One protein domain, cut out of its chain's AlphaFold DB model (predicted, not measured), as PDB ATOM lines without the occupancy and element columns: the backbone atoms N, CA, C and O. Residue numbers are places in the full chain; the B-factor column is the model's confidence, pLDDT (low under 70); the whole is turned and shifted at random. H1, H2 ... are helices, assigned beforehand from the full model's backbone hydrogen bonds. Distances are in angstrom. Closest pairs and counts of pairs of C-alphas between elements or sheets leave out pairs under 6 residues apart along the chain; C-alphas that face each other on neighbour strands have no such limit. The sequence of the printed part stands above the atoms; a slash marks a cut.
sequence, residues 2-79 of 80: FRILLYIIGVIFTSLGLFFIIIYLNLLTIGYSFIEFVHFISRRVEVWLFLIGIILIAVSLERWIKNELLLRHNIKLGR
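What this domain is: This is residues 2 to 79 of the 80 residues of the protein "Hypothetical conserved protein" of Mycoplasma sp. CAG:776 (UniProt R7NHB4). Two long helices, H1 and H3, run opposite ways and cross at a shallow tilt, side by side over part of their length, with the short helix H2 in the turn that joins them at one end. At the other end residues 65 to 79, mostly the last part of H3, stick out as a free arm that adds to the length. The 78 printed residues hold three named helices, in the order H1, H2, H3, and no named strand, and the class is all helix. The whole is extended, with a radius of gyration of the C-alphas of 19.0 A and spans of 68 by 21 by 17 A.

How they stand to each other: H1, residues 2 to 29, touches H2, residues 34 to 42, with its residues 21 to 28 alone. The closest C-alphas of the two are those of Leu 28 and Phe 37, 6.5 A apart. They run opposite ways at a steep tilt of 36 degrees, only just past shallow, and form a helical hairpin. H3, residues 45 to 77, touches H1 with its residues 46 to 61 alone. Their closest C-alphas, those of Gly 10 and Gly 53, are 4.2 A apart, and the two helices run opposite ways at a shallow tilt of 31 degrees. H2 and H3 are close but not clearly touching, with the C-alphas of Ile 41 and Val 47 the closest at 6.5 A. In H2 and H3 every O i to N i+4 pair is within hydrogen-bond range; in H1 20 of 24 are.

Where its parts are: H1 begins at C-alpha 2, at (11.685, 20.689, -45.515), and is 42.0 A long from first to last C-alpha. H2 is 12.3 A long. H3 begins at C-alpha 45, at (9.636, -3.152, -36.395), and ends 48.8 A away at C-alpha 77, at (26.372, 30.688, -67.261).

The domain as a whole: The two C-alphas farthest apart, those of Gly 31 and Arg 79, are 67.5 A apart. Without residues 65 to 79, which stand free, the body spans 45 by 15 by 14 A. Both links are tight, and the printed part has no cut. The mean pLDDT of the printed part is 86.2, and residue 79 is under 70.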
ATOM      1  N   PHE A   2      12.150  22.092 -45.455       80.62
ATOM      2  CA  PHE A   2      11.685  20.689 -45.515       80.62
ATOM      3  C   PHE A   2      12.793  19.614 -45.603       80.62
ATOM      4  O   PHE A   2      12.687  18.558 -44.998       80.62
ATOM      5  N   ARG A   3      13.900  19.891 -46.305       77.44
ATOM      6  CA  ARG A   3      15.028  18.946 -46.448       77.44
ATOM      7  C   ARG A   3      15.798  18.722 -45.145       77.44
ATOM      8  O   ARG A   3      16.147  17.600 -44.820       77.44
ATOM      9  N   ILE A   4      16.027  19.798 -44.393       84.31
ATOM     10  CA  ILE A   4      16.698  19.742 -43.087       84.31
ATOM     11  C   ILE A   4      15.809  19.000 -42.086       84.31
ATOM     12  O   ILE A   4      16.313  18.194 -41.316       84.31
ATOM     13  N   LEU A   5      14.487  19.193 -42.160       88.44
ATOM     14  CA  LEU A   5      13.533  18.411 -41.369       88.44
ATOM     15  C   LEU A   5      13.628  16.913 -41.691       88.44
ATOM     16  O   LEU A   5      13.759  16.119 -40.769       88.44
ATOM     17  N   LEU A   6      13.642  16.524 -42.973       87.00
ATOM     18  CA  LEU A   6      13.813  15.119 -43.378       87.00
ATOM     19  C   LEU A   6      15.130  14.517 -42.878       87.00
ATOM     20  O   LEU A   6      15.140  13.383 -42.407       87.00
ATOM     21  N   TYR A   7      16.224  15.279 -42.946       89.75
ATOM     22  CA  TYR A   7      17.516  14.852 -42.418       89.75
ATOM     23  C   TYR A   7      17.464  14.624 -40.902       89.75
ATOM     24  O   TYR A   7      17.843  13.555 -40.434       89.75
ATOM     25  N   ILE A   8      16.941  15.588 -40.135       92.25
ATOM     26  CA  ILE A   8      16.835  15.486 -38.670       92.25
ATOM     27  C   ILE A   8      15.933  14.312 -38.269       92.25
ATOM     28  O   ILE A   8      16.286  13.542 -37.380       92.25
ATOM     29  N   ILE A   9      14.805  14.126 -38.958       92.31
ATOM     30  CA  ILE A   9      13.898  12.992 -38.739       92.31
ATOM     31  C   ILE A   9      14.613  11.663 -39.021       92.31
ATOM     32  O   ILE A   9      14.522  10.737 -38.215       92.31
ATOM     33  N   GLY A  10      15.367  11.575 -40.120       92.00
ATOM     34  CA  GLY A  10      16.168  10.395 -40.443       92.00
ATOM     35  C   GLY A  10      17.216  10.080 -39.371       92.00
ATOM     36  O   GLY A  10      17.368   8.923 -38.981       92.00
ATOM     37  N   VAL A  11      17.883  11.103 -38.829       93.81
ATOM     38  CA  VAL A  11      18.857  10.956 -37.731       93.81
ATOM     39  C   VAL A  11      18.186  10.452 -36.450       93.81
ATOM     40  O   VAL A  11      18.705   9.531 -35.821       93.81
ATOM     41  N   ILE A  12      17.017  10.987 -36.085       94.75
ATOM     42  CA  ILE A  12      16.265  10.540 -34.900       94.75
ATOM     43  C   ILE A  12      15.839   9.075 -35.048       94.75
ATOM     44  O   ILE A  12      16.063   8.283 -34.134       94.75
ATOM     45  N   PHE A  13      15.284   8.685 -36.202       91.62
ATOM     46  CA  PHE A  13      14.892   7.293 -36.448       91.62
ATOM     47  C   PHE A  13      16.080   6.331 -36.436       91.62
ATOM     48  O   PHE A  13      15.987   5.252 -35.855       91.62
ATOM     49  N   THR A  14      17.212   6.740 -37.013       94.38
ATOM     50  CA  THR A  14      18.445   5.941 -36.996       94.38
ATOM     51  C   THR A  14      18.960   5.765 -35.566       94.38
ATOM     52  O   THR A  14      19.301   4.656 -35.169       94.38
ATOM     53  N   SER A  15      18.965   6.832 -34.761       93.81
ATOM     54  CA  SER A  15      19.397   6.775 -33.359       93.81
ATOM     55  C   SER A  15      18.502   5.859 -32.515       93.81
ATOM     56  O   SER A  15      19.003   4.998 -31.792       93.81
ATOM     57  N   LEU A  16      17.176   5.970 -32.667       92.50
ATOM     58  CA  LEU A  16      16.218   5.100 -31.980       92.50
ATOM     59  C   LEU A  16      16.386   3.633 -32.386       92.50
ATOM     60  O   LEU A  16      16.451   2.762 -31.523       92.50
ATOM     61  N   GLY A  17      16.502   3.349 -33.683       90.56
ATOM     62  CA  GLY A  17      16.712   1.986 -34.167       90.56
ATOM     63  C   GLY A  17      18.022   1.374 -33.660       90.56
ATOM     64  O   GLY A  17      18.040   0.219 -33.236       90.56
ATOM     65  N   LEU A  18      19.102   2.163 -33.609       91.38
ATOM     66  CA  LEU A  18      20.387   1.724 -33.059       91.38
ATOM     67  C   LEU A  18      20.287   1.420 -31.556       91.38
ATOM     68  O   LEU A  18      20.813   0.409 -31.095       91.38
ATOM     69  N   PHE A  19      19.576   2.258 -30.801       93.56
ATOM     70  CA  PHE A  19      19.343   2.049 -29.372       93.56
ATOM     71  C   PHE A  19      18.641   0.712 -29.094       93.56
ATOM     72  O   PHE A  19      19.091  -0.054 -28.241       93.56
ATOM     73  N   PHE A  20      17.599   0.376 -29.861       89.69
ATOM     74  CA  PHE A  20      16.920  -0.915 -29.733       89.69
ATOM     75  C   PHE A  20      17.819  -2.097 -30.107       89.69
ATOM     76  O   PHE A  20      17.809  -3.105 -29.404       89.69
ATOM     77  N   ILE A  21      18.646  -1.980 -31.152       88.88
ATOM     78  CA  ILE A  21      19.620  -3.029 -31.510       88.88
ATOM     79  C   ILE A  21      20.590  -3.294 -30.348       88.88
ATOM     80  O   ILE A  21      20.865  -4.453 -30.037       88.88
ATOM     81  N   ILE A  22      21.068  -2.243 -29.672       90.81
ATOM     82  CA  ILE A  22      21.965  -2.370 -28.513       90.81
ATOM     83  C   ILE A  22      21.261  -3.071 -27.345       90.81
ATOM     84  O   ILE A  22      21.850  -3.952 -26.723       90.81
ATOM     85  N   ILE A  23      19.999  -2.734 -27.063       90.25
ATOM     86  CA  ILE A  23      19.213  -3.422 -26.026       90.25
ATOM     87  C   ILE A  23      19.064  -4.908 -26.364       90.25
ATOM     88  O   ILE A  23      19.278  -5.766 -25.507       90.25
ATOM     89  N   TYR A  24      18.735  -5.226 -27.618       87.81
ATOM     90  CA  TYR A  24      18.551  -6.608 -28.050       87.81
ATOM     91  C   TYR A  24      19.848  -7.411 -28.077       87.81
ATOM     92  O   TYR A  24      19.795  -8.635 -27.982       87.81
ATOM     93  N   LEU A  25      21.010  -6.754 -28.121       87.69
ATOM     94  CA  LEU A  25      22.312  -7.411 -28.008       87.69
ATOM     95  C   LEU A  25      22.427  -8.256 -26.726       87.69
ATOM     96  O   LEU A  25      23.117  -9.272 -26.718       87.69
ATOM     97  N   ASN A  26      21.696  -7.880 -25.671       88.38
ATOM     98  CA  ASN A  26      21.608  -8.632 -24.422       88.38
ATOM     99  C   ASN A  26      21.113 -10.080 -24.634       88.38
ATOM    100  O   ASN A  26      21.599 -10.994 -23.973       88.38
ATOM    101  N   LEU A  27      20.230 -10.332 -25.613       83.88
ATOM    102  CA  LEU A  27      19.755 -11.691 -25.910       83.88
ATOM    103  C   LEU A  27      20.904 -12.627 -26.306       83.88
ATOM    104  O   LEU A  27      20.880 -13.806 -25.956       83.88
ATOM    105  N   LEU A  28      21.928 -12.097 -26.980       85.81
ATOM    106  CA  LEU A  28      23.117 -12.864 -27.349       85.81
ATOM    107  C   LEU A  28      23.885 -13.331 -26.098       85.81
ATOM    108  O   LEU A  28      24.397 -14.444 -26.058       85.81
ATOM    109  N   THR A  29      23.914 -12.506 -25.047       81.00
ATOM    110  CA  THR A  29      24.550 -12.822 -23.757       81.00
ATOM    111  C   THR A  29      23.752 -13.842 -22.941       81.00
ATOM    112  O   THR A  29      24.339 -14.618 -22.195       81.00
ATOM    113  N   ILE A  30      22.428 -13.887 -23.110       85.75
ATOM    114  CA  ILE A  30      21.530 -14.841 -22.431       85.75
ATOM    115  C   ILE A  30      21.661 -16.272 -23.000       85.75
ATOM    116  O   ILE A  30      21.154 -17.225 -22.410       85.75
ATOM    117  N   GLY A  31      22.385 -16.451 -24.110       86.00
ATOM    118  CA  GLY A  31      22.652 -17.759 -24.715       86.00
ATOM    119  C   GLY A  31      21.938 -17.998 -26.045       86.00
ATOM    120  O   GLY A  31      21.928 -19.129 -26.529       86.00
ATOM    121  N   TYR A  32      21.357 -16.962 -26.662       85.81
ATOM    122  CA  TYR A  32      20.872 -17.072 -28.039       85.81
ATOM    123  C   TYR A  32      22.041 -17.288 -29.004       85.81
ATOM    124  O   TYR A  32      23.067 -16.610 -28.929       85.81
ATOM    125  N   SER A  33      21.858 -18.189 -29.972       88.81
ATOM    126  CA  SER A  33      22.780 -18.280 -31.105       88.81
ATOM    127  C   SER A  33      22.681 -17.021 -31.978       88.81
ATOM    128  O   SER A  33      21.639 -16.364 -32.036       88.81
ATOM    129  N   PHE A  34      23.748 -16.695 -32.710       84.56
ATOM    130  CA  PHE A  34      23.765 -15.526 -33.599       84.56
ATOM    131  C   PHE A  34      22.628 -15.548 -34.638       84.56
ATOM    132  O   PHE A  34      22.030 -14.515 -34.933       84.56
ATOM    133  N   ILE A  35      22.285 -16.727 -35.162       87.12
ATOM    134  CA  ILE A  35      21.208 -16.897 -36.150       87.12
ATOM    135  C   ILE A  35      19.837 -16.619 -35.527       87.12
ATOM    136  O   ILE A  35      19.019 -15.921 -36.127       87.12
ATOM    137  N   GLU A  36      19.607 -17.106 -34.307       85.94
ATOM    138  CA  GLU A  36      18.370 -16.857 -33.557       85.94
ATOM    139  C   GLU A  36      18.212 -15.364 -33.241       85.94
ATOM    140  O   GLU A  36      17.123 -14.804 -33.371       85.94
ATOM    141  N   PHE A  37      19.316 -14.695 -32.902       87.75
ATOM    142  CA  PHE A  37      19.361 -13.254 -32.678       87.75
ATOM    143  C   PHE A  37      19.001 -12.452 -33.936       87.75
ATOM    144  O   PHE A  37      18.136 -11.578 -33.876       87.75
ATOM    145  N   VAL A  38      19.607 -12.767 -35.088       86.31
ATOM    146  CA  VAL A  38      19.294 -12.090 -36.358       86.31
ATOM    147  C   VAL A  38      17.829 -12.308 -36.731       86.31
ATOM    148  O   VAL A  38      17.125 -11.354 -37.052       86.31
ATOM    149  N   HIS A  39      17.335 -13.541 -36.621       88.69
ATOM    150  CA  HIS A  39      15.945 -13.868 -36.920       88.69
ATOM    151  C   HIS A  39      14.953 -13.161 -35.976       88.69
ATOM    152  O   HIS A  39      13.895 -12.709 -36.421       88.69
ATOM    153  N   PHE A  40      15.306 -12.998 -34.697       86.81
ATOM    154  CA  PHE A  40      14.526 -12.217 -33.739       86.81
ATOM    155  C   PHE A  40      14.473 -10.738 -34.134       86.81
ATOM    156  O   PHE A  40      13.388 -10.167 -34.252       86.81
ATOM    157  N   ILE A  41      15.634 -10.132 -34.388       87.06
ATOM    158  CA  ILE A  41      15.778  -8.720 -34.762       87.06
ATOM    159  C   ILE A  41      15.060  -8.410 -36.079       87.06
ATOM    160  O   ILE A  41      14.362  -7.403 -36.166       87.06
ATOM    161  N   SER A  42      15.128  -9.290 -37.080       85.12
ATOM    162  CA  SER A  42      14.443  -9.085 -38.364       85.12
ATOM    163  C   SER A  42      12.915  -9.019 -38.251       85.12
ATOM    164  O   SER A  42      12.273  -8.386 -39.091       85.12
ATOM    165  N   ARG A  43      12.309  -9.621 -37.218       86.00
ATOM    166  CA  ARG A  43      10.859  -9.518 -36.970       86.00
ATOM    167  C   ARG A  43      10.447  -8.253 -36.215       86.00
ATOM    168  O   ARG A  43       9.252  -7.978 -36.123       86.00
ATOM    169  N   ARG A  44      11.390  -7.508 -35.633       85.38
ATOM    170  CA  ARG A  44      11.094  -6.325 -34.815       85.38
ATOM    171  C   ARG A  44      11.031  -5.080 -35.677       85.38
ATOM    172  O   ARG A  44      11.993  -4.748 -36.362       85.38
ATOM    173  N   VAL A  45       9.904  -4.372 -35.612       81.44
ATOM    174  CA  VAL A  45       9.636  -3.152 -36.395       81.44
ATOM    175  C   VAL A  45      10.676  -2.067 -36.094       81.44
ATOM    176  O   VAL A  45      11.031  -1.286 -36.972       81.44
ATOM    177  N   GLU A  46      11.241  -2.061 -34.888       83.81
ATOM    178  CA  GLU A  46      12.257  -1.090 -34.471       83.81
ATOM    179  C   GLU A  46      13.542  -1.148 -35.313       83.81
ATOM    180  O   GLU A  46      14.187  -0.129 -35.548       83.81
ATOM    181  N   VAL A  47      13.895  -2.324 -35.831       80.31
ATOM    182  CA  VAL A  47      15.083  -2.508 -36.677       80.31
ATOM    183  C   VAL A  47      14.803  -2.025 -38.099       80.31
ATOM    184  O   VAL A  47      15.680  -1.486 -38.773       80.31
ATOM    185  N   TRP A  48      13.550  -2.122 -38.542       84.88
ATOM    186  CA  TRP A  48      13.120  -1.514 -39.797       84.88
ATOM    187  C   TRP A  48      13.158   0.016 -39.716       84.88
ATOM    188  O   TRP A  48      13.520   0.656 -40.700       84.88
ATOM    189  N   LEU A  49      12.887   0.613 -38.544       86.81
ATOM    190  CA  LEU A  49      13.050   2.059 -38.331       86.81
ATOM    191  C   LEU A  49      14.503   2.518 -38.517       86.81
ATOM    192  O   LEU A  49      14.722   3.598 -39.065       86.81
ATOM    193  N   PHE A  50      15.487   1.694 -38.139       89.25
ATOM    194  CA  PHE A  50      16.901   1.968 -38.414       89.25
ATOM    195  C   PHE A  50      17.177   2.050 -39.922       89.25
ATOM    196  O   PHE A  50      17.743   3.033 -40.401       89.25
ATOM    197  N   LEU A  51      16.722   1.049 -40.686       89.19
ATOM    198  CA  LEU A  51      16.899   1.011 -42.141       89.19
ATOM    199  C   LEU A  51      16.186   2.181 -42.832       89.19
ATOM    200  O   LEU A  51      16.764   2.841 -43.696       89.19
ATOM    201  N   ILE A  52      14.956   2.483 -42.417       90.81
ATOM    202  CA  ILE A  52      14.177   3.618 -42.925       90.81
ATOM    203  C   ILE A  52      14.885   4.943 -42.615       90.81
ATOM    204  O   ILE A  52      14.974   5.806 -43.491       90.81
ATOM    205  N   GLY A  53      15.433   5.095 -41.406       90.25
ATOM    206  CA  GLY A  53      16.209   6.267 -41.005       90.25
ATOM    207  C   GLY A  53      17.409   6.515 -41.921       90.25
ATOM    208  O   GLY A  53      17.578   7.629 -42.421       90.25
ATOM    209  N   ILE A  54      18.179   5.467 -42.231       91.75
ATOM    210  CA  ILE A  54      19.327   5.541 -43.150       91.75
ATOM    211  C   ILE A  54      18.885   5.939 -44.561       91.75
ATOM    212  O   ILE A  54      19.499   6.815 -45.175       91.75
ATOM    213  N   ILE A  55      17.807   5.339 -45.073       92.19
ATOM    214  CA  ILE A  55      17.276   5.661 -46.406       92.19
ATOM    215  C   ILE A  55      16.851   7.135 -46.472       92.19
ATOM    216  O   ILE A  55      17.174   7.825 -47.442       92.19
ATOM    217  N   LEU A  56      16.181   7.652 -45.434       89.44
ATOM    218  CA  LEU A  56      15.804   9.067 -45.368       89.44
ATOM    219  C   LEU A  56      17.024   9.995 -45.411       89.44
ATOM    220  O   LEU A  56      17.001  11.006 -46.119       89.44
ATOM    221  N   ILE A  57      18.089   9.652 -44.681       91.12
ATOM    222  CA  ILE A  57      19.336  10.425 -44.678       91.12
ATOM    223  C   ILE A  57      19.968  10.420 -46.075       91.12
ATOM    224  O   ILE A  57      20.307  11.487 -46.593       91.12
ATOM    225  N   ALA A  58      20.069   9.251 -46.715       90.56
ATOM    226  CA  ALA A  58      20.658   9.103 -48.045       90.56
ATOM    227  C   ALA A  58      19.910   9.931 -49.106       90.56
ATOM    228  O   ALA A  58      20.521  10.714 -49.837       90.56
ATOM    229  N   VAL A  59      18.575   9.844 -49.135       87.75
ATOM    230  CA  VAL A  59      17.736  10.618 -50.069       87.75
ATOM    231  C   VAL A  59      17.846  12.121 -49.805       87.75
ATOM    232  O   VAL A  59      17.853  12.929 -50.739       87.75
ATOM    233  N   SER A  60      17.939  12.526 -48.536       87.88
ATOM    234  CA  SER A  60      18.134  13.932 -48.182       87.88
ATOM    235  C   SER A  60      19.472  14.468 -48.704       87.88
ATOM    236  O   SER A  60      19.522  15.583 -49.234       87.88
ATOM    237  N   LEU A  61      20.540  13.671 -48.604       86.69
ATOM    238  CA  LEU A  61      21.880  14.055 -49.043       86.69
ATOM    239  C   LEU A  61      21.992  14.137 -50.572       86.69
ATOM    240  O   LEU A  61      22.510  15.124 -51.093       86.69
ATOM    241  N   GLU A  62      21.443  13.169 -51.307       85.00
ATOM    242  CA  GLU A  62      21.456  13.189 -52.777       85.00
ATOM    243  C   GLU A  62      20.758  14.445 -53.330       85.00
ATOM    244  O   GLU A  62      21.272  15.146 -54.211       85.00
ATOM    245  N   ARG A  63      19.608  14.800 -52.742       78.69
ATOM    246  CA  ARG A  63      18.878  16.026 -53.092       78.69
ATOM    247  C   ARG A  63      19.678  17.291 -52.796       78.69
ATOM    248  O   ARG A  63      19.470  18.301 -53.473       78.69
ATOM    249  N   TRP A  64      20.539  17.277 -51.781       78.31
ATOM    250  CA  TRP A  64      21.406  18.406 -51.443       78.31
ATOM    251  C   TRP A  64      22.500  18.593 -52.499       78.31
ATOM    252  O   TRP A  64      22.598  19.675 -53.079       78.31
ATOM    253  N   ILE A  65      23.209  17.513 -52.847       81.12
ATOM    254  CA  ILE A  65      24.287  17.521 -53.848       81.12
ATOM    255  C   ILE A  65      23.774  18.017 -55.205       81.12
ATOM    256  O   ILE A  65      24.354  18.924 -55.805       81.12
ATOM    257  N   LYS A  66      22.640  17.483 -55.681       80.31
ATOM    258  CA  LYS A  66      22.067  17.872 -56.980       80.31
ATOM    259  C   LYS A  66      21.731  19.364 -57.042       80.31
ATOM    260  O   LYS A  66      21.983  20.022 -58.049       80.31
ATOM    261  N   ASN A  67      21.179  19.909 -55.961       79.50
ATOM    262  CA  ASN A  67      20.839  21.325 -55.880       79.50
ATOM    263  C   ASN A  67      22.076  22.227 -55.914       79.50
ATOM    264  O   ASN A  67      22.049  23.262 -56.578       79.50
ATOM    265  N   GLU A  68      23.152  21.843 -55.228       81.56
ATOM    266  CA  GLU A  68      24.387  22.625 -55.237       81.56
ATOM    267  C   GLU A  68      25.040  22.637 -56.627       81.56
ATOM    268  O   GLU A  68      25.477  23.689 -57.103       81.56
ATOM    269  N   LEU A  69      25.039  21.498 -57.326       80.75
ATOM    270  CA  LEU A  69      25.562  21.404 -58.691       80.75
ATOM    271  C   LEU A  69      24.800  22.314 -59.668       80.75
ATOM    272  O   LEU A  69      25.423  22.994 -60.485       80.75
ATOM    273  N   LEU A  70      23.471  22.386 -59.549       82.81
ATOM    274  CA  LEU A  70      22.640  23.274 -60.370       82.81
ATOM    275  C   LEU A  70      22.936  24.758 -60.105       82.81
ATOM    276  O   LEU A  70      23.029  25.544 -61.049       82.81
ATOM    277  N   LEU A  71      23.136  25.141 -58.841       84.31
ATOM    278  CA  LEU A  71      23.510  26.511 -58.479       84.31
ATOM    279  C   LEU A  71      24.879  26.883 -59.062       84.31
ATOM    280  O   LEU A  71      25.029  27.944 -59.668       84.31
ATOM    281  N   ARG A  72      25.865  25.986 -58.952       82.69
ATOM    282  CA  ARG A  72      27.207  26.196 -59.522       82.69
ATOM    283  C   ARG A  72      27.186  26.302 -61.047       82.69
ATOM    284  O   ARG A  72      27.949  27.092 -61.602       82.69
ATOM    285  N   HIS A  73      26.330  25.537 -61.721       85.25
ATOM    286  CA  HIS A  73      26.172  25.612 -63.172       85.25
ATOM    287  C   HIS A  73      25.564  26.953 -63.614       85.25
ATOM    288  O   HIS A  73      26.127  27.620 -64.481       85.25
ATOM    289  N   ASN A  74      24.483  27.403 -62.963       81.75
ATOM    290  CA  ASN A  74      23.844  28.687 -63.279       81.75
ATOM    291  C   ASN A  74      24.767  29.893 -63.051       81.75
ATOM    292  O   ASN A  74      24.803  30.799 -63.880       81.75
ATOM    293  N   ILE A  75      25.574  29.894 -61.984       84.00
ATOM    294  CA  ILE A  75      26.543  30.978 -61.724       84.00
ATOM    295  C   ILE A  75      27.608  31.062 -62.829       84.00
ATOM    296  O   ILE A  75      28.057  32.156 -63.165       84.00
ATOM    297  N   LYS A  76      28.024  29.928 -63.411       78.38
ATOM    298  CA  LYS A  76      28.978  29.921 -64.534       78.38
ATOM    299  C   LYS A  76      28.365  30.449 -65.831       78.38
ATOM    300  O   LYS A  76      29.080  31.084 -66.598       78.38
ATOM    301  N   LEU A  77      27.080  30.193 -66.076       76.44
ATOM    302  CA  LEU A  77      26.372  30.688 -67.261       76.44
ATOM    303  C   LEU A  77      26.052  32.183 -67.168       76.44
ATOM    304  O   LEU A  77      26.254  32.887 -68.144       76.44
ATOM    305  N   GLY A  78      25.645  32.686 -65.999       73.31
ATOM    306  CA  GLY A  78      25.347  34.112 -65.799       73.31
ATOM    307  C   GLY A  78      26.566  35.045 -65.764       73.31
ATOM    308  O   GLY A  78      26.400  36.245 -65.586       73.31
ATOM    309  N   ARG A  79      27.791  34.508 -65.877       66.31
ATOM    310  CA  ARG A  79      29.040  35.282 -66.009       66.31
ATOM    311  C   ARG A  79      29.562  35.373 -67.454       66.31
ATOM    312  O   ARG A  79      30.616  35.973 -67.649       66.31
TER     313      ARG A  79